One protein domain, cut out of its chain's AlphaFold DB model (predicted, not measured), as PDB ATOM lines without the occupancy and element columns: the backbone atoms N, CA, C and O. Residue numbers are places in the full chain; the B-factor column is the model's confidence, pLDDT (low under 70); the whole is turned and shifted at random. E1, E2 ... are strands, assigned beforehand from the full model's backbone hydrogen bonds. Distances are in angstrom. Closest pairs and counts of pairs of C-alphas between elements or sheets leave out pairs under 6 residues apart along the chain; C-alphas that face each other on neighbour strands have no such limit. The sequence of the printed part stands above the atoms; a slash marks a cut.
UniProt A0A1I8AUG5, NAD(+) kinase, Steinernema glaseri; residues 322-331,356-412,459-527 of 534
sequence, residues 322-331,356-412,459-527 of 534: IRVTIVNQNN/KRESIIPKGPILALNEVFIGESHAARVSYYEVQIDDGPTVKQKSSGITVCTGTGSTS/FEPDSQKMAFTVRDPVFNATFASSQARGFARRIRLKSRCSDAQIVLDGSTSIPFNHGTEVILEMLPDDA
ATOM      1  N   ILE A 322     -39.474   3.880 -55.119       97.69
ATOM      2  CA  ILE A 322     -39.454   3.729 -53.662       97.69
ATOM      3  C   ILE A 322     -38.899   5.024 -53.077       97.69
ATOM      4  O   ILE A 322     -37.748   5.374 -53.355       97.69
ATOM      5  N   ARG A 323     -39.683   5.702 -52.236       96.19
ATOM      6  CA  ARG A 323     -39.190   6.787 -51.388       96.19
ATOM      7  C   ARG A 323     -38.500   6.212 -50.161       96.19
ATOM      8  O   ARG A 323     -39.032   5.324 -49.499       96.19
ATOM      9  N   VAL A 324     -37.315   6.736 -49.865       96.12
ATOM     10  CA  VAL A 324     -36.467   6.350 -48.736       96.12
ATOM     11  C   VAL A 324     -36.402   7.513 -47.746       96.12
ATOM     12  O   VAL A 324     -35.672   8.483 -47.945       96.12
ATOM     13  N   THR A 325     -37.164   7.415 -46.658       94.38
ATOM     14  CA  THR A 325     -37.249   8.442 -45.610       94.38
ATOM     15  C   THR A 325     -36.447   7.994 -44.388       94.38
ATOM     16  O   THR A 325     -36.822   7.035 -43.713       94.38
ATOM     17  N   ILE A 326     -35.343   8.675 -44.071       91.69
ATOM     18  CA  ILE A 326     -34.536   8.377 -42.875       91.69
ATOM     19  C   ILE A 326     -35.139   9.131 -41.685       91.69
ATOM     20  O   ILE A 326     -35.161  10.357 -41.670       91.69
ATOM     21  N   VAL A 327     -35.656   8.390 -40.705       86.94
ATOM     22  CA  VAL A 327     -36.412   8.926 -39.557       86.94
ATOM     23  C   VAL A 327     -35.485   9.332 -38.416       86.94
ATOM     24  O   VAL A 327     -35.737  10.314 -37.725       86.94
ATOM     25  N   ASN A 328     -34.410   8.571 -38.213       77.19
ATOM     26  CA  ASN A 328     -33.404   8.853 -37.200       77.19
ATOM     27  C   ASN A 328     -32.024   8.459 -37.731       77.19
ATOM     28  O   ASN A 328     -31.873   7.368 -38.285       77.19
ATOM     29  N   GLN A 329     -31.033   9.330 -37.549       67.75
ATOM     30  CA  GLN A 329     -29.627   9.065 -37.838       67.75
ATOM     31  C   GLN A 329     -28.855   9.112 -36.531       67.75
ATOM     32  O   GLN A 329     -28.749  10.163 -35.901       67.75
ATOM     33  N   ASN A 330     -28.309   7.968 -36.125       59.88
ATOM     34  CA  ASN A 330     -27.520   7.904 -34.909       59.88
ATOM     35  C   ASN A 330     -26.098   8.416 -35.199       59.88
ATOM     36  O   ASN A 330     -25.192   7.637 -35.487       59.88
ATOM     37  N   ASN A 331     -25.915   9.738 -35.137       49.00
ATOM     38  CA  ASN A 331     -24.637  10.427 -35.383       49.00
ATOM     39  C   ASN A 331     -23.634  10.301 -34.210       49.00
ATOM     40  O   ASN A 331     -22.668  11.055 -34.133       49.00
ATOM     41  N   LYS A 356     -18.049   6.683 -53.977       37.53
ATOM     42  CA  LYS A 356     -17.662   7.910 -53.274       37.53
ATOM     43  C   LYS A 356     -18.418   7.958 -51.944       37.53
ATOM     44  O   LYS A 356     -19.647   7.984 -51.945       37.53
ATOM     45  N   ARG A 357     -17.698   8.023 -50.818       36.50
ATOM     46  CA  ARG A 357     -18.268   8.366 -49.502       36.50
ATOM     47  C   ARG A 357     -18.612   9.860 -49.453       36.50
ATOM     48  O   ARG A 357     -18.012  10.616 -48.698       36.50
ATOM     49  N   GLU A 358     -19.567  10.291 -50.267       38.91
ATOM     50  CA  GLU A 358     -20.243  11.568 -50.054       38.91
ATOM     51  C   GLU A 358     -21.376  11.309 -49.059       38.91
ATOM     52  O   GLU A 358     -22.479  10.924 -49.427       38.91
ATOM     53  N   SER A 359     -21.083  11.499 -47.768       43.34
ATOM     54  CA  SER A 359     -22.013  11.366 -46.632       43.34
ATOM     55  C   SER A 359     -23.099  12.456 -46.594       43.34
ATOM     56  O   SER A 359     -23.655  12.770 -45.543       43.34
ATOM     57  N   ILE A 360     -23.399  13.055 -47.744       51.22
ATOM     58  CA  ILE A 360     -24.350  14.146 -47.904       51.22
ATOM     59  C   ILE A 360     -25.686  13.522 -48.286       51.22
ATOM     60  O   ILE A 360     -25.898  13.132 -49.434       51.22
ATOM     61  N   ILE A 361     -26.603  13.441 -47.321       58.66
ATOM     62  CA  ILE A 361     -27.995  13.099 -47.615       58.66
ATOM     63  C   ILE A 361     -28.544  14.145 -48.601       58.66
ATOM     64  O   ILE A 361     -28.404  15.344 -48.332       58.66
ATOM     65  N   PRO A 362     -29.143  13.738 -49.737       59.22
ATOM     66  CA  PRO A 362     -29.681  14.681 -50.708       59.22
ATOM     67  C   PRO A 362     -30.686  15.652 -50.080       59.22
ATOM     68  O   PRO A 362     -31.536  15.261 -49.280       59.22
ATOM     69  N   LYS A 363     -30.629  16.926 -50.482       57.84
ATOM     70  CA  LYS A 363     -31.689  17.898 -50.182       57.84
ATOM     71  C   LYS A 363     -32.868  17.651 -51.126       57.84
ATOM     72  O   LYS A 363     -32.956  18.294 -52.164       57.84
ATOM     73  N   GLY A 364     -33.729  16.701 -50.778       67.38
ATOM     74  CA  GLY A 364     -34.891  16.306 -51.576       67.38
ATOM     75  C   GLY A 364     -35.398  14.912 -51.191       67.38
ATOM     76  O   GLY A 364     -34.834  14.290 -50.286       67.38
ATOM     77  N   PRO A 365     -36.454  14.402 -51.849       80.75
ATOM     78  CA  PRO A 365     -36.872  13.017 -51.678       80.75
ATOM     79  C   PRO A 365     -35.773  12.080 -52.196       80.75
ATOM     80  O   PRO A 365     -35.252  12.250 -53.296       80.75
ATOM     81  N   ILE A 366     -35.408  11.076 -51.398       91.56
ATOM     82  CA  ILE A 366     -34.421  10.071 -51.797       91.56
ATOM     83  C   ILE A 366     -35.186   8.934 -52.483       91.56
ATOM     84  O   ILE A 366     -35.962   8.239 -51.826       91.56
ATOM     85  N   LEU A 367     -35.015   8.776 -53.796       94.19
ATOM     86  CA  LEU A 367     -35.845   7.895 -54.626       94.19
ATOM     87  C   LEU A 367     -35.005   6.802 -55.303       94.19
ATOM     88  O   LEU A 367     -33.958   7.101 -55.873       94.19
ATOM     89  N   ALA A 368     -35.494   5.558 -55.284       96.06
ATOM     90  CA  ALA A 368     -34.954   4.441 -56.069       96.06
ATOM     91  C   ALA A 368     -35.958   4.006 -57.147       96.06
ATOM     92  O   ALA A 368     -37.138   3.802 -56.849       96.06
ATOM     93  N   LEU A 369     -35.499   3.858 -58.392       96.88
ATOM     94  CA  LEU A 369     -36.323   3.424 -59.519       96.88
ATOM     95  C   LEU A 369     -36.392   1.905 -59.657       96.88
ATOM     96  O   LEU A 369     -37.461   1.388 -59.970       96.88
ATOM     97  N   ASN A 370     -35.294   1.191 -59.427       97.25
ATOM     98  CA  ASN A 370     -35.270  -0.265 -59.445       97.25
ATOM     99  C   ASN A 370     -35.450  -0.815 -58.035       97.25
ATOM    100  O   ASN A 370     -36.477  -1.427 -57.732       97.25
ATOM    101  N   GLU A 371     -34.437  -0.636 -57.185       97.69
ATOM    102  CA  GLU A 371     -34.362  -1.326 -55.904       97.69
ATOM    103  C   GLU A 371     -33.561  -0.593 -54.820       97.69
ATOM    104  O   GLU A 371     -32.634   0.175 -55.078       97.69
ATOM    105  N   VAL A 372     -33.920  -0.900 -53.575       98.31
ATOM    106  CA  VAL A 372     -33.209  -0.539 -52.353       98.31
ATOM    107  C   VAL A 372     -32.720  -1.825 -51.688       98.31
ATOM    108  O   VAL A 372     -33.516  -2.710 -51.368       98.31
ATOM    109  N   PHE A 373     -31.418  -1.938 -51.450       98.25
ATOM    110  CA  PHE A 373     -30.829  -2.977 -50.603       98.25
ATOM    111  C   PHE A 373     -30.432  -2.393 -49.250       98.25
ATOM    112  O   PHE A 373     -29.859  -1.311 -49.188       98.25
ATOM    113  N   ILE A 374     -30.722  -3.113 -48.168       98.00
ATOM    114  CA  ILE A 374     -30.356  -2.723 -46.805       98.00
ATOM    115  C   ILE A 374     -29.680  -3.908 -46.119       98.00
ATOM    116  O   ILE A 374     -30.292  -4.963 -45.931       98.00
ATOM    117  N   GLY A 375     -28.420  -3.732 -45.724       97.25
ATOM    118  CA  GLY A 375     -27.627  -4.771 -45.069       97.25
ATOM    119  C   GLY A 375     -26.201  -4.332 -44.746       97.25
ATOM    120  O   GLY A 375     -25.772  -3.243 -45.122       97.25
ATOM    121  N   GLU A 376     -25.476  -5.181 -44.020       96.19
ATOM    122  CA  GLU A 376     -24.039  -5.040 -43.746       96.19
ATOM    123  C   GLU A 376     -23.219  -4.902 -45.046       96.19
ATOM    124  O   GLU A 376     -23.416  -5.662 -45.995       96.19
ATOM    125  N   SER A 377     -22.264  -3.967 -45.069       92.38
ATOM    126  CA  SER A 377     -21.379  -3.666 -46.207       92.38
ATOM    127  C   SER A 377     -20.550  -4.878 -46.648       92.38
ATOM    128  O   SER A 377     -20.225  -5.033 -47.824       92.38
ATOM    129  N   HIS A 378     -20.180  -5.735 -45.695       92.06
ATOM    130  CA  HIS A 378     -19.320  -6.889 -45.923       92.06
ATOM    131  C   HIS A 378     -20.141  -8.184 -45.929       92.06
ATOM    132  O   HIS A 378     -20.639  -8.608 -44.888       92.06
ATOM    133  N   ALA A 379     -20.207  -8.869 -47.074       90.06
ATOM    134  CA  ALA A 379     -21.106 -10.008 -47.316       90.06
ATOM    135  C   ALA A 379     -20.986 -11.191 -46.328       90.06
ATOM    136  O   ALA A 379     -21.936 -11.946 -46.162       90.06
ATOM    137  N   ALA A 380     -19.843 -11.362 -45.651       91.25
ATOM    138  CA  ALA A 380     -19.681 -12.382 -44.602       91.25
ATOM    139  C   ALA A 380     -20.288 -11.998 -43.231       91.25
ATOM    140  O   ALA A 380     -20.214 -12.787 -42.287       91.25
ATOM    141  N   ARG A 381     -20.839 -10.786 -43.077       93.31
ATOM    142  CA  ARG A 381     -21.468 -10.312 -41.838       93.31
ATOM    143  C   ARG A 381     -22.977 -10.523 -41.887       93.31
ATOM    144  O   ARG A 381     -23.632 -10.219 -42.877       93.31
ATOM    145  N   VAL A 382     -23.538 -10.999 -40.778       95.56
ATOM    146  CA  VAL A 382     -24.989 -11.175 -40.639       95.56
ATOM    147  C   VAL A 382     -25.627  -9.834 -40.296       95.56
ATOM    148  O   VAL A 382     -25.380  -9.291 -39.219       95.56
ATOM    149  N   SER A 383     -26.490  -9.344 -41.182       97.56
ATOM    150  CA  SER A 383     -27.307  -8.158 -40.928       97.56
ATOM    151  C   SER A 383     -28.310  -8.457 -39.818       97.56
ATOM    152  O   SER A 383     -28.939  -9.517 -39.815       97.56
ATOM    153  N   TYR A 384     -28.470  -7.533 -38.871       96.81
ATOM    154  CA  TYR A 384     -29.462  -7.624 -37.801       96.81
ATOM    155  C   TYR A 384     -30.267  -6.331 -37.754       96.81
ATOM    156  O   TYR A 384     -29.709  -5.246 -37.620       96.81
ATOM    157  N   TYR A 385     -31.583  -6.445 -37.861       96.69
ATOM    158  CA  TYR A 385     -32.495  -5.310 -37.849       96.69
ATOM    159  C   TYR A 385     -33.853  -5.710 -37.269       96.69
ATOM    160  O   TYR A 385     -34.178  -6.892 -37.114       96.69
ATOM    161  N   GLU A 386     -34.645  -4.705 -36.925       96.25
ATOM    162  CA  GLU A 386     -36.086  -4.834 -36.739       96.25
ATOM    163  C   GLU A 386     -36.777  -4.404 -38.034       96.25
ATOM    164  O   GLU A 386     -36.382  -3.404 -38.633       96.25
ATOM    165  N   VAL A 387     -37.777  -5.166 -38.474       96.56
ATOM    166  CA  VAL A 387     -38.559  -4.896 -39.685       96.56
ATOM    167  C   VAL A 387     -40.049  -4.925 -39.369       96.56
ATOM    168  O   VAL A 387     -40.522  -5.804 -38.650       96.56
ATOM    169  N   GLN A 388     -40.782  -3.973 -39.931       96.62
ATOM    170  CA  GLN A 388     -42.236  -3.922 -39.950       96.62
ATOM    171  C   GLN A 388     -42.686  -3.824 -41.413       96.62
ATOM    172  O   GLN A 388     -42.177  -2.982 -42.157       96.62
ATOM    173  N   ILE A 389     -43.604  -4.698 -41.824       96.81
ATOM    174  CA  ILE A 389     -44.185  -4.735 -43.173       96.81
ATOM    175  C   ILE A 389     -45.631  -4.244 -43.073       96.81
ATOM    176  O   ILE A 389     -46.417  -4.849 -42.342       96.81
ATOM    177  N   ASP A 390     -45.962  -3.169 -43.791       95.75
ATOM    178  CA  ASP A 390     -47.239  -2.450 -43.706       95.75
ATOM    179  C   ASP A 390     -47.670  -2.235 -42.232       95.75
ATOM    180  O   ASP A 390     -46.839  -1.884 -41.391       95.75
ATOM    181  N   ASP A 391     -48.942  -2.465 -41.900       94.00
ATOM    182  CA  ASP A 391     -49.485  -2.369 -40.534       94.00
ATOM    183  C   ASP A 391     -49.244  -3.643 -39.691       94.00
ATOM    184  O   ASP A 391     -49.854  -3.842 -38.638       94.00
ATOM    185  N   GLY A 392     -48.367  -4.539 -40.154       94.00
ATOM    186  CA  GLY A 392     -47.998  -5.767 -39.456       94.00
ATOM    187  C   GLY A 392     -47.166  -5.530 -38.184       94.00
ATOM    188  O   GLY A 392     -46.749  -4.405 -37.891       94.00
ATOM    189  N   PRO A 393     -46.884  -6.592 -37.408       94.19
ATOM    190  CA  PRO A 393     -46.052  -6.497 -36.215       94.19
ATOM    191  C   PRO A 393     -44.577  -6.260 -36.570       94.19
ATOM    192  O   PRO A 393     -44.045  -6.848 -37.512       94.19
ATOM    193  N   THR A 394     -43.884  -5.460 -35.759       94.81
ATOM    194  CA  THR A 394     -42.424  -5.329 -35.835       94.81
ATOM    195  C   THR A 394     -41.754  -6.615 -35.353       94.81
ATOM    196  O   THR A 394     -41.950  -7.038 -34.213       94.81
ATOM    197  N   VAL A 395     -40.917  -7.222 -36.196       94.44
ATOM    198  CA  VAL A 395     -40.170  -8.448 -35.885       94.44
ATOM    199  C   VAL A 395     -38.662  -8.227 -35.972       94.44
ATOM    200  O   VAL A 395     -38.166  -7.434 -36.768       94.44
ATOM    201  N   LYS A 396     -37.905  -8.956 -35.148       95.19
ATOM    202  CA  LYS A 396     -36.439  -9.016 -35.229       95.19
ATOM    203  C   LYS A 396     -36.037 -10.016 -36.307       95.19
ATOM    204  O   LYS A 396     -36.494 -11.155 -36.261       95.19
ATOM    205  N   GLN A 397     -35.139  -9.627 -37.206       96.12
ATOM    206  CA  GLN A 397     -34.665 -10.479 -38.297       96.12
ATOM    207  C   GLN A 397     -33.135 -10.475 -38.380       96.12
ATOM    208  O   GLN A 397     -32.495  -9.429 -38.274       96.12
ATOM    209  N   LYS A 398     -32.555 -11.660 -38.606       96.31
ATOM    210  CA  LYS A 398     -31.165 -11.830 -39.047       96.31
ATOM    211  C   LYS A 398     -31.122 -12.419 -40.453       96.31
ATOM    212  O   LYS A 398     -31.911 -13.318 -40.747       96.31
ATOM    213  N   SER A 399     -30.250 -11.903 -41.313       96.69
ATOM    214  CA  SER A 399     -30.220 -12.235 -42.747       96.69
ATOM    215  C   SER A 399     -28.928 -11.734 -43.418       96.69
ATOM    216  O   SER A 399     -28.131 -11.027 -42.796       96.69
ATOM    217  N   SER A 400     -28.757 -12.011 -44.710       97.00
ATOM    218  CA  SER A 400     -27.796 -11.340 -45.608       97.00
ATOM    219  C   SER A 400     -28.266  -9.940 -46.057       97.00
ATOM    220  O   SER A 400     -27.821  -9.432 -47.086       97.00
ATOM    221  N   GLY A 401     -29.204  -9.327 -45.327       97.00
ATOM    222  CA  GLY A 401     -29.888  -8.086 -45.691       97.00
ATOM    223  C   GLY A 401     -31.272  -8.311 -46.314       97.00
ATOM    224  O   GLY A 401     -31.779  -9.434 -46.405       97.00
ATOM    225  N   ILE A 402     -31.897  -7.218 -46.739       98.06
ATOM    226  CA  ILE A 402     -33.197  -7.185 -47.419       98.06
ATOM    227  C   ILE A 402     -33.077  -6.383 -48.718       98.06
ATOM    228  O   ILE A 402     -32.467  -5.318 -48.740       98.06
ATOM    229  N   THR A 403     -33.652  -6.896 -49.804       98.19
ATOM    230  CA  THR A 403     -33.834  -6.168 -51.070       98.19
ATOM    231  C   THR A 403     -35.304  -5.818 -51.242       98.19
ATOM    232  O   THR A 403     -36.159  -6.679 -51.023       98.19
ATOM    233  N   VAL A 404     -35.603  -4.598 -51.675       98.62
ATOM    234  CA  VAL A 404     -36.959  -4.099 -51.922       98.62
ATOM    235  C   VAL A 404     -36.984  -3.430 -53.292       98.62
ATOM    236  O   VAL A 404     -36.152  -2.564 -53.536       98.62
ATOM    237  N   CYS A 405     -37.879  -3.823 -54.198       98.25
ATOM    238  CA  CYS A 405     -37.912  -3.323 -55.576       98.25
ATOM    239  C   CYS A 405     -39.294  -2.839 -56.031       98.25
ATOM    240  O   CYS A 405     -40.335  -3.248 -55.509       98.25
ATOM    241  N   THR A 406     -39.284  -1.966 -57.035       98.44
ATOM    242  CA  THR A 406     -40.462  -1.537 -57.802       98.44
ATOM    243  C   THR A 406     -40.805  -2.574 -58.880       98.44
ATOM    244  O   THR A 406     -40.034  -3.505 -59.131       98.44
ATOM    245  N   GLY A 407     -41.912  -2.376 -59.604       97.75
ATOM    246  CA  GLY A 407     -42.195  -3.163 -60.812       97.75
ATOM    247  C   GLY A 407     -41.136  -2.981 -61.903       97.75
ATOM    248  O   GLY A 407     -40.800  -3.925 -62.611       97.75
ATOM    249  N   THR A 408     -40.497  -1.808 -61.970       97.06
ATOM    250  CA  THR A 408     -39.358  -1.573 -62.872       97.06
ATOM    251  C   THR A 408     -38.130  -2.399 -62.464       97.06
ATOM    252  O   THR A 408     -37.510  -3.022 -63.320       97.06
ATOM    253  N   GLY A 409     -37.821  -2.489 -61.166       97.44
ATOM    254  CA  GLY A 409     -36.737  -3.338 -60.649       97.44
ATOM    255  C   GLY A 409     -37.056  -4.837 -60.614       97.44
ATOM    256  O   GLY A 409     -36.168  -5.650 -60.347       97.44
ATOM    257  N   SER A 410     -38.301  -5.236 -60.893       97.50
ATOM    258  CA  SER A 410     -38.738  -6.636 -60.840       97.50
ATOM    259  C   SER A 410     -37.963  -7.542 -61.807       97.50
ATOM    260  O   SER A 410     -37.657  -8.677 -61.451       97.50
ATOM    261  N   THR A 411     -37.542  -7.014 -62.963       94.50
ATOM    262  CA  THR A 411     -36.719  -7.686 -63.991       94.50
ATOM    263  C   THR A 411     -35.214  -7.706 -63.678       94.50
ATOM    264  O   THR A 411     -34.461  -8.440 -64.317       94.50
ATOM    265  N   SER A 412     -34.770  -6.920 -62.690       93.81
ATOM    266  CA  SER A 412     -33.365  -6.676 -62.339       93.81
ATOM    267  C   SER A 412     -32.869  -7.680 -61.279       93.81
ATOM    268  O   SER A 412     -32.945  -8.904 -61.458       93.81
ATOM    269  N   PHE A 459     -43.610  -7.764 -62.363       97.62
ATOM    270  CA  PHE A 459     -44.876  -7.077 -62.109       97.62
ATOM    271  C   PHE A 459     -44.838  -5.631 -62.611       97.62
ATOM    272  O   PHE A 459     -43.762  -5.073 -62.829       97.62
ATOM    273  N   GLU A 460     -46.018  -5.037 -62.798       96.62
ATOM    274  CA  GLU A 460     -46.173  -3.805 -63.578       96.62
ATOM    275  C   GLU A 460     -45.368  -2.605 -63.038       96.62
ATOM    276  O   GLU A 460     -45.406  -2.332 -61.830       96.62
ATOM    277  N   PRO A 461     -44.663  -1.846 -63.906       96.25
ATOM    278  CA  PRO A 461     -43.872  -0.674 -63.518       96.25
ATOM    279  C   PRO A 461     -44.628   0.425 -62.760       96.25
ATOM    280  O   PRO A 461     -44.002   1.170 -62.002       96.25
ATOM    281  N   ASP A 462     -45.943   0.532 -62.953       95.94
ATOM    282  CA  ASP A 462     -46.826   1.524 -62.330       95.94
ATOM    283  C   ASP A 462     -47.404   1.067 -60.969       95.94
ATOM    284  O   ASP A 462     -48.074   1.847 -60.279       95.94
ATOM    285  N   SER A 463     -47.099  -0.166 -60.544       96.69
ATOM    286  CA  SER A 463     -47.557  -0.771 -59.292       96.69
ATOM    287  C   SER A 463     -47.179   0.055 -58.062       96.69
ATOM    288  O   SER A 463     -46.010   0.160 -57.686       96.69
ATOM    289  N   GLN A 464     -48.191   0.521 -57.326       95.06
ATOM    290  CA  GLN A 464     -48.046   1.156 -56.004       95.06
ATOM    291  C   GLN A 464     -47.684   0.168 -54.873       95.06
ATOM    292  O   GLN A 464     -47.775   0.503 -53.693       95.06
ATOM    293  N   LYS A 465     -47.318  -1.074 -55.205       96.75
ATOM    294  CA  LYS A 465     -46.718  -2.044 -54.281       96.75
ATOM    295  C   LYS A 465     -45.273  -2.290 -54.686       96.75
ATOM    296  O   LYS A 465     -44.991  -2.479 -55.867       96.75
ATOM    297  N   MET A 466     -44.401  -2.380 -53.693       97.94
ATOM    298  CA  MET A 466     -43.023  -2.846 -53.828       97.94
ATOM    299  C   MET A 466     -42.922  -4.314 -53.406       97.94
ATOM    300  O   MET A 466     -43.605  -4.742 -52.473       97.94
ATOM    301  N   ALA A 467     -42.073  -5.089 -54.078       98.44
ATOM    302  CA  ALA A 467     -41.769  -6.461 -53.686       98.44
ATOM    303  C   ALA A 467     -40.527  -6.480 -52.789       98.44
ATOM    304  O   ALA A 467     -39.529  -5.834 -53.096       98.44
ATOM    305  N   PHE A 468     -40.557  -7.239 -51.697       98.31
ATOM    306  CA  PHE A 468     -39.410  -7.412 -50.804       98.31
ATOM    307  C   PHE A 468     -38.894  -8.852 -50.810       98.31
ATOM    308  O   PHE A 468     -39.620  -9.808 -51.092       98.31
ATOM    309  N   THR A 469     -37.616  -9.022 -50.488       98.12
ATOM    310  CA  THR A 469     -36.969 -10.323 -50.287       98.12
ATOM    311  C   THR A 469     -35.923 -10.197 -49.183       98.12
ATOM    312  O   THR A 469     -34.927  -9.488 -49.325       98.12
ATOM    313  N   VAL A 470     -36.156 -10.882 -48.065       97.69
ATOM    314  CA  VAL A 470     -35.176 -11.101 -47.000       97.69
ATOM    315  C   VAL A 470     -34.219 -12.186 -47.484       97.69
ATOM    316  O   VAL A 470     -34.634 -13.318 -47.730       97.69
ATOM    317  N   ARG A 471     -32.941 -11.846 -47.646       95.94
ATOM    318  CA  ARG A 471     -31.944 -12.759 -48.213       95.94
ATOM    319  C   ARG A 471     -31.372 -13.675 -47.141       95.94
ATOM    320  O   ARG A 471     -30.880 -13.187 -46.134       95.94
ATOM    321  N   ASP A 472     -31.402 -14.985 -47.363       94.56
ATOM    322  CA  ASP A 472     -30.833 -15.991 -46.450       94.56
ATOM    323  C   ASP A 472     -31.314 -15.816 -44.982       94.56
ATOM    324  O   ASP A 472     -30.511 -15.596 -44.070       94.56
ATOM    325  N   PRO A 473     -32.640 -15.825 -44.726       95.25
ATOM    326  CA  PRO A 473     -33.189 -15.532 -43.407       95.25
ATOM    327  C   PRO A 473     -32.806 -16.597 -42.373       95.25
ATOM    328  O   PRO A 473     -32.971 -17.797 -42.585       95.25
ATOM    329  N   VAL A 474     -32.359 -16.144 -41.203       94.19
ATOM    330  CA  VAL A 474     -32.078 -17.003 -40.050       94.19
ATOM    331  C   VAL A 474     -33.327 -17.100 -39.176       94.19
ATOM    332  O   VAL A 474     -33.761 -16.093 -38.616       94.19
ATOM    333  N   PHE A 475     -33.855 -18.315 -39.008       91.31
ATOM    334  CA  PHE A 475     -35.005 -18.606 -38.147       91.31
ATOM    335  C   PHE A 475     -34.624 -19.529 -36.982       91.31
ATOM    336  O   PHE A 475     -33.904 -20.507 -37.168       91.31
ATOM    337  N   ASN A 476     -35.092 -19.214 -35.770       89.00
ATOM    338  CA  ASN A 476     -34.958 -20.031 -34.554       89.00
ATOM    339  C   ASN A 476     -35.898 -19.506 -33.444       89.00
ATOM    340  O   ASN A 476     -36.722 -18.633 -33.688       89.00
ATOM    341  N   ALA A 477     -35.763 -19.996 -32.207       84.12
ATOM    342  CA  ALA A 477     -36.588 -19.561 -31.070       84.12
ATOM    343  C   ALA A 477     -36.531 -18.043 -30.757       84.12
ATOM    344  O   ALA A 477     -37.440 -17.522 -30.119       84.12
ATOM    345  N   THR A 478     -35.489 -17.332 -31.206       81.81
ATOM    346  CA  THR A 478     -35.333 -15.873 -31.052       81.81
ATOM    347  C   THR A 478     -35.788 -15.097 -32.295       81.81
ATOM    348  O   THR A 478     -36.236 -13.958 -32.178       81.81
ATOM    349  N   PHE A 479     -35.665 -15.699 -33.482       87.50
ATOM    350  CA  PHE A 479     -36.039 -15.110 -34.771       87.50
ATOM    351  C   PHE A 479     -37.164 -15.948 -35.380       87.50
ATOM    352  O   PHE A 479     -36.909 -16.956 -36.040       87.50
ATOM    353  N   ALA A 480     -38.407 -15.559 -35.095       83.75
ATOM    354  CA  ALA A 480     -39.592 -16.281 -35.547       83.75
ATOM    355  C   ALA A 480     -39.617 -16.429 -37.078       83.75
ATOM    356  O   ALA A 480     -39.171 -15.536 -37.801       83.75
ATOM    357  N   SER A 481     -40.161 -17.550 -37.561       85.69
ATOM    358  CA  SER A 481     -40.358 -17.763 -38.996       85.69
ATOM    359  C   SER A 481     -41.257 -16.667 -39.566       85.69
ATOM    360  O   SER A 481     -42.345 -16.415 -39.046       85.69
ATOM    361  N   SER A 482     -40.782 -16.007 -40.616       83.94
ATOM    362  CA  SER A 482     -41.448 -14.891 -41.283       83.94
ATOM    363  C   SER A 482     -41.488 -15.137 -42.790       83.94
ATOM    364  O   SER A 482     -40.767 -15.986 -43.326       83.94
ATOM    365  N   GLN A 483     -42.351 -14.415 -43.504       86.62
ATOM    366  CA  GLN A 483     -42.425 -14.554 -44.952       86.62
ATOM    367  C   GLN A 483     -41.162 -13.951 -45.590       86.62
ATOM    368  O   GLN A 483     -40.989 -12.737 -45.614       86.62
ATOM    369  N   ALA A 484     -40.285 -14.800 -46.132       91.12
ATOM    370  CA  ALA A 484     -39.001 -14.367 -46.693       91.12
ATOM    371  C   ALA A 484     -39.129 -13.457 -47.931       91.12
ATOM    372  O   ALA A 484     -38.175 -12.771 -48.286       91.12
ATOM    373  N   ARG A 485     -40.288 -13.437 -48.599       95.19
ATOM    374  CA  ARG A 485     -40.577 -12.570 -49.750       95.19
ATOM    375  C   ARG A 485     -42.063 -12.257 -49.845       95.19
ATOM    376  O   ARG A 485     -42.883 -13.141 -49.599       95.19
ATOM    377  N   GLY A 486     -42.418 -11.053 -50.265       96.38
ATOM    378  CA  GLY A 486     -43.812 -10.634 -50.395       96.38
ATOM    379  C   GLY A 486     -43.941  -9.270 -51.058       96.38
ATOM    380  O   GLY A 486     -42.965  -8.739 -51.581       96.38
ATOM    381  N   PHE A 487     -45.143  -8.705 -51.009       97.81
ATOM    382  CA  PHE A 487     -45.419  -7.334 -51.431       97.81
ATOM    383  C   PHE A 487     -45.780  -6.476 -50.223       97.81
ATOM    384  O   PHE A 487     -46.383  -6.981 -49.278       97.81
ATOM    385  N   ALA A 488     -45.444  -5.192 -50.288       97.25
ATOM    386  CA  ALA A 488     -45.774  -4.182 -49.291       97.25
ATOM    387  C   ALA A 488     -46.084  -2.840 -49.973       97.25
ATOM    388  O   ALA A 488     -45.686  -2.613 -51.119       97.25
ATOM    389  N   ARG A 489     -46.751  -1.926 -49.267       94.69
ATOM    390  CA  ARG A 489     -46.793  -0.492 -49.612       94.69
ATOM    391  C   ARG A 489     -45.834   0.334 -48.762       94.69
ATOM    392  O   ARG A 489     -45.358   1.370 -49.222       94.69
ATOM    393  N   ARG A 490     -45.541  -0.132 -47.546       97.31
ATOM    394  CA  ARG A 490     -44.657   0.510 -46.576       97.31
ATOM    395  C   ARG A 490     -43.802  -0.530 -45.858       97.31
ATOM    396  O   ARG A 490     -44.293  -1.576 -45.448       97.31
ATOM    397  N   ILE A 491     -42.519  -0.240 -45.675       98.12
ATOM    398  CA  ILE A 491     -41.604  -1.064 -44.879       98.12
ATOM    399  C   ILE A 491     -40.828  -0.139 -43.947       98.12
ATOM    400  O   ILE A 491     -40.171   0.790 -44.408       98.12
ATOM    401  N   ARG A 492     -40.880  -0.391 -42.640       97.56
ATOM    402  CA  ARG A 492     -40.083   0.330 -41.638       97.56
ATOM    403  C   ARG A 492     -38.975  -0.585 -41.133       97.56
ATOM    404  O   ARG A 492     -39.234  -1.728 -40.763       97.56
ATOM    405  N   LEU A 493     -37.744  -0.088 -41.133       97.31
ATOM    406  CA  LEU A 493     -36.539  -0.835 -40.786       97.31
ATOM    407  C   LEU A 493     -35.713  -0.047 -39.772       97.31
ATOM    408  O   LEU A 493     -35.352   1.101 -40.019       97.31
ATOM    409  N   LYS A 494     -35.358  -0.686 -38.655       96.94
ATOM    410  CA  LYS A 494     -34.471  -0.120 -37.633       96.94
ATOM    411  C   LYS A 494     -33.218  -0.970 -37.485       96.94
ATOM    412  O   LYS A 494     -33.292  -2.169 -37.205       96.94
ATOM    413  N   SER A 495     -32.063  -0.346 -37.670       96.25
ATOM    414  CA  SER A 495     -30.780  -1.033 -37.705       96.25
ATOM    415  C   SER A 495     -30.306  -1.491 -36.330       96.25
ATOM    416  O   SER A 495     -30.352  -0.750 -35.344       96.25
ATOM    417  N   ARG A 496     -29.752  -2.704 -36.301       95.62
ATOM    418  CA  ARG A 496     -28.866  -3.217 -35.248       95.62
ATOM    419  C   ARG A 496     -27.532  -3.719 -35.840       95.62
ATOM    420  O   ARG A 496     -26.822  -4.478 -35.182       95.62
ATOM    421  N   CYS A 497     -27.217  -3.315 -37.073       93.69
ATOM    422  CA  CYS A 497     -25.960  -3.574 -37.779       93.69
ATOM    423  C   CYS A 497     -24.846  -2.627 -37.295       93.69
ATOM    424  O   CYS A 497     -25.141  -1.625 -36.642       93.69
ATOM    425  N   SER A 498     -23.576  -2.894 -37.625       91.44
ATOM    426  CA  SER A 498     -22.461  -2.005 -37.228       91.44
ATOM    427  C   SER A 498     -21.739  -1.298 -38.378       91.44
ATOM    428  O   SER A 498     -21.167  -0.241 -38.134       91.44
ATOM    429  N   ASP A 499     -21.722  -1.868 -39.584       92.50
ATOM    430  CA  ASP A 499     -21.287  -1.179 -40.807       92.50
ATOM    431  C   ASP A 499     -22.209  -1.613 -41.947       92.50
ATOM    432  O   ASP A 499     -21.875  -2.482 -42.747       92.50
ATOM    433  N   ALA A 500     -23.420  -1.067 -41.954       94.69
ATOM    434  CA  ALA A 500     -24.441  -1.357 -42.951       94.69
ATOM    435  C   ALA A 500     -24.753  -0.133 -43.805       94.69
ATOM    436  O   ALA A 500     -24.524   1.006 -43.400       94.69
ATOM    437  N   GLN A 501     -25.310  -0.383 -44.985       95.88
ATOM    438  CA  GLN A 501     -25.683   0.640 -45.956       95.88
ATOM    439  C   GLN A 501     -27.116   0.413 -46.441       95.88
ATOM    440  O   GLN A 501     -27.570  -0.724 -46.579       95.88
ATOM    441  N   ILE A 502     -27.796   1.515 -46.741       95.94
ATOM    442  CA  ILE A 502     -28.914   1.589 -47.677       95.94
ATOM    443  C   ILE A 502     -28.294   1.853 -49.050       95.94
ATOM    444  O   ILE A 502     -27.632   2.873 -49.219       95.94
ATOM    445  N   VAL A 503     -28.482   0.960 -50.016       96.00
ATOM    446  CA  VAL A 503     -27.963   1.096 -51.383       96.00
ATOM    447  C   VAL A 503     -29.132   1.211 -52.350       96.00
ATOM    448  O   VAL A 503     -29.946   0.295 -52.437       96.00
ATOM    449  N   LEU A 504     -29.212   2.326 -53.071       94.75
ATOM    450  CA  LEU A 504     -30.269   2.644 -54.028       94.75
ATOM    451  C   LEU A 504     -29.743   2.484 -55.456       94.75
ATOM    452  O   LEU A 504     -28.674   3.014 -55.786       94.75
ATOM    453  N   ASP A 505     -30.487   1.752 -56.289       95.19
ATOM    454  CA  ASP A 505     -30.218   1.531 -57.720       95.19
ATOM    455  C   ASP A 505     -28.755   1.139 -58.017       95.19
ATOM    456  O   ASP A 505     -28.149   1.561 -59.004       95.19
ATOM    457  N   GLY A 506     -28.146   0.390 -57.088       90.06
ATOM    458  CA  GLY A 506     -26.750  -0.047 -57.144       90.06
ATOM    459  C   GLY A 506     -25.697   1.069 -57.194       90.06
ATOM    460  O   GLY A 506     -24.554   0.773 -57.540       90.06
ATOM    461  N   SER A 507     -26.041   2.333 -56.903       83.38
ATOM    462  CA  SER A 507     -25.142   3.474 -57.155       83.38
ATOM    463  C   SER A 507     -25.042   4.525 -56.045       83.38
ATOM    464  O   SER A 507     -23.992   5.162 -55.933       83.38
ATOM    465  N   THR A 508     -26.071   4.688 -55.209       87.94
ATOM    466  CA  THR A 508     -26.062   5.627 -54.076       87.94
ATOM    467  C   THR A 508     -26.108   4.851 -52.769       87.94
ATOM    468  O   THR A 508     -27.030   4.067 -52.567       87.94
ATOM    469  N   SER A 509     -25.143   5.086 -51.877       90.81
ATOM    470  CA  SER A 509     -25.021   4.387 -50.591       90.81
ATOM    471  C   SER A 509     -25.147   5.362 -49.422       90.81
ATOM    472  O   SER A 509     -24.497   6.406 -49.422       90.81
ATOM    473  N   ILE A 510     -25.961   5.016 -48.423       90.75
ATOM    474  CA  ILE A 510     -26.214   5.827 -47.224       90.75
ATOM    475  C   ILE A 510     -26.008   4.959 -45.970       90.75
ATOM    476  O   ILE A 510     -26.572   3.865 -45.918       90.75
ATOM    477  N   PRO A 511     -25.277   5.414 -44.933       92.12
ATOM    478  CA  PRO A 511     -25.049   4.621 -43.725       92.12
ATOM    479  C   PRO A 511     -26.335   4.186 -43.001       92.12
ATOM    480  O   PRO A 511     -27.229   4.988 -42.733       92.12
ATOM    481  N   PHE A 512     -26.388   2.912 -42.608       92.19
ATOM    482  CA  PHE A 512     -27.491   2.268 -41.885       92.19
ATOM    483  C   PHE A 512     -26.999   1.587 -40.599       92.19
ATOM    484  O   PHE A 512     -27.307   0.429 -40.321       92.19
ATOM    485  N   ASN A 513     -26.181   2.281 -39.813       92.38
ATOM    486  CA  ASN A 513     -25.583   1.725 -38.596       92.38
ATOM    487  C   ASN A 513     -26.563   1.703 -37.411       92.38
ATOM    488  O   ASN A 513     -27.667   2.238 -37.492       92.38
ATOM    489  N   HIS A 514     -26.177   1.027 -36.327       93.12
ATOM    490  CA  HIS A 514     -27.014   0.772 -35.155       93.12
ATOM    491  C   HIS A 514     -27.804   2.008 -34.694       93.12
ATOM    492  O   HIS A 514     -27.233   3.058 -34.410       93.12
ATOM    493  N   GLY A 515     -29.122   1.851 -34.561       90.06
ATOM    494  CA  GLY A 515     -30.033   2.921 -34.154       90.06
ATOM    495  C   GLY A 515     -30.663   3.689 -35.317       90.06
ATOM    496  O   GLY A 515     -31.781   4.176 -35.140       90.06
ATOM    497  N   THR A 516     -30.030   3.729 -36.498       91.81
ATOM    498  CA  THR A 516     -30.609   4.355 -37.697       91.81
ATOM    499  C   THR A 516     -31.935   3.696 -38.065       91.81
ATOM    500  O   THR A 516     -32.066   2.468 -38.056       91.81
ATOM    501  N   GLU A 517     -32.924   4.518 -38.403       95.00
ATOM    502  CA  GLU A 517     -34.263   4.077 -38.779       95.00
ATOM    503  C   GLU A 517     -34.664   4.655 -40.136       95.00
ATOM    504  O   GLU A 517     -34.488   5.846 -40.389       95.00
ATOM    505  N   VAL A 518     -35.216   3.805 -41.002       96.06
ATOM    506  CA  VAL A 518     -35.668   4.159 -42.348       96.06
ATOM    507  C   VAL A 518     -37.084   3.648 -42.600       96.06
ATOM    508  O   VAL A 518     -37.472   2.570 -42.147       96.06
ATOM    509  N   ILE A 519     -37.851   4.433 -43.347       97.00
ATOM    510  CA  ILE A 519     -39.127   4.058 -43.945       97.00
ATOM    511  C   ILE A 519     -38.924   3.994 -45.458       97.00
ATOM    512  O   ILE A 519     -38.372   4.914 -46.059       97.00
ATOM    513  N   LEU A 520     -39.372   2.896 -46.053       98.19
ATOM    514  CA  LEU A 520     -39.528   2.716 -47.489       98.19
ATOM    515  C   LEU A 520     -41.022   2.793 -47.798       98.19
ATOM    516  O   LEU A 520     -41.814   2.119 -47.133       98.19
ATOM    517  N   GLU A 521     -41.419   3.599 -48.775       96.44
ATOM    518  CA  GLU A 521     -42.828   3.796 -49.128       96.44
ATOM    519  C   GLU A 521     -43.027   4.072 -50.622       96.44
ATOM    520  O   GLU A 521     -42.137   4.589 -51.297       96.44
ATOM    521  N   MET A 522     -44.199   3.697 -51.140       94.75
ATOM    522  CA  MET A 522     -44.608   3.935 -52.528       94.75
ATOM    523  C   MET A 522     -45.629   5.075 -52.558       94.75
ATOM    524  O   MET A 522     -46.727   4.922 -52.018       94.75
ATOM    525  N   LEU A 523     -45.290   6.205 -53.183       92.81
ATOM    526  CA  LEU A 523     -46.160   7.382 -53.259       92.81
ATOM    527  C   LEU A 523     -46.406   7.771 -54.726       92.81
ATOM    528  O   LEU A 523     -45.436   7.937 -55.463       92.81
ATOM    529  N   PRO A 524     -47.667   7.960 -55.170       91.50
ATOM    530  CA  PRO A 524     -47.975   8.196 -56.585       91.50
ATOM    531  C   PRO A 524     -47.293   9.422 -57.203       91.50
ATOM    532  O   PRO A 524     -47.008   9.415 -58.398       91.50
ATOM    533  N   ASP A 525     -47.017  10.460 -56.408       91.56
ATOM    534  CA  ASP A 525     -46.334  11.672 -56.877       91.56
ATOM    535  C   ASP A 525     -44.831  11.481 -57.126       91.56
ATOM    536  O   ASP A 525     -44.240  12.284 -57.842       91.56
ATOM    537  N   ASP A 526     -44.222  10.405 -56.612       93.44
ATOM    538  CA  ASP A 526     -42.833  10.051 -56.923       93.44
ATOM    539  C   ASP A 526     -42.695   9.308 -58.259       93.44
ATOM    540  O   ASP A 526     -41.572   9.014 -58.675       93.44
ATOM    541  N   ALA A 527     -43.791   8.983 -58.952       94.62
ATOM    542  CA  ALA A 527     -43.732   8.249 -60.210       94.62
ATOM    543  C   ALA A 527     -42.936   9.010 -61.288       94.62
ATOM    544  O   ALA A 527     -43.197  10.172 -61.598       94.62
TER     545      ALA A 527
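What this domain is: This is residues 322 to 331, 356 to 412 and 459 to 527 of the 534 residues of the protein "NAD(+) kinase" of Steinernema glaseri (UniProt A0A1I8AUG5). Two strongly twisted sheets lie face to face as a sandwich, with the six strands E7, E6, E5, E2, E9, E10 in one layer and the five strands E1, E11, E8, E3, E4 in the other. The strands of one layer cross those of the other at 29 degrees, the two best planes stand 25 degrees apart, and a long loop, residues 471 to 484, reaches out from the sandwich between E6 and E7. The 136 printed residues hold eleven named strands, E1 to E11 in that order along the chain, and no named helix. Both sheets are antiparallel throughout, in the orders just given, and the class is all strand, though under half of the residues, 59 of 136, are in named elements. The whole is compact and rounded, with a radius of gyration of the C-alphas of 14.0 A and spans of 41 by 33 by 26 A.

How they stand to each other: Begin at E1, residues 322 to 328, an edge strand of the sheet of five. Its antiparallel neighbour is E11, residues 517 to 522, with N 325 and O 519 2.8 A apart, within hydrogen-bond range. Residues 322 to 323 of E1 also pair, antiparallel, with residues 367 to 368. After the first cut comes E2, residues 371 to 376, an inner strand of the sheet of six; the closest C-alphas of E1 and E2 are those of Ile 322 and Glu 371, 7.5 A apart. The chain then changes sheet to the hairpin of E3, residues 383 to 389, and E4, residues 395 to 399, where N 385 and O 397 are 3.1 A apart. E4 runs on into E5, residues 402 to 405, across a break of 2 residues at 97 degrees, and you are back in the sheet of six; there N 374 of E2 and O 402 of E5 are 2.9 A apart. Past the second cut, the hairpin of E6, residues 466 to 470, and E7, residues 485 to 488, continues this sheet, with N 403 and O 469 of E5 and E6 2.9 A apart and N 468 and O 486 of E6 and E7 2.8 A apart. E8, residues 490 to 495, is in the sheet of five between E11 and E3: look for N 493 and O 518, 2.9 A, and N 388 and O 492, 2.9 A. The hairpin of E9, residues 500 to 504, and E10, residues 508 to 511, ends the sheet of six, with N 503 of E9 and O 373 of E2 2.8 A apart and N 502 and O 510 of E9 and E10 2.8 A apart. Where the sheets face each other, their parts are 8.2 A centre to centre; E2 and E8, for instance, are apart.

Where its parts are: Find C-alpha 322 at (-39.454, 3.729, -53.662); from there E1 runs 18.3 A to C-alpha 328. E2 measures 16.4 A, E3 17.4 A and E4 12.7 A, and E5 begins at C-alpha 402, at (-33.197, -7.185, -47.419), and measures 10.2 A. E6 measures 13.3 A, E7 9.9 A, E8 16.5 A, E9 13.1 A and E10 10.4 A. E11 runs 17.2 A and ends at C-alpha 522, at (-44.608, 3.935, -52.528).

The domain as a whole: The two C-alphas farthest apart are those of Lys 363 and Ala 477, 42.3 A. Residues 332 to 355 are not printed, with 19.4 A from C-alpha 331 to C-alpha 356; residues 413 to 458 are not printed, with 11.5 A from C-alpha 412 to C-alpha 459. The link from E6 to E7 is long, 14 residues. The model's mean pLDDT over the printed part is 90.5, and residues 329 to 331 and 356 to 364 are under 70.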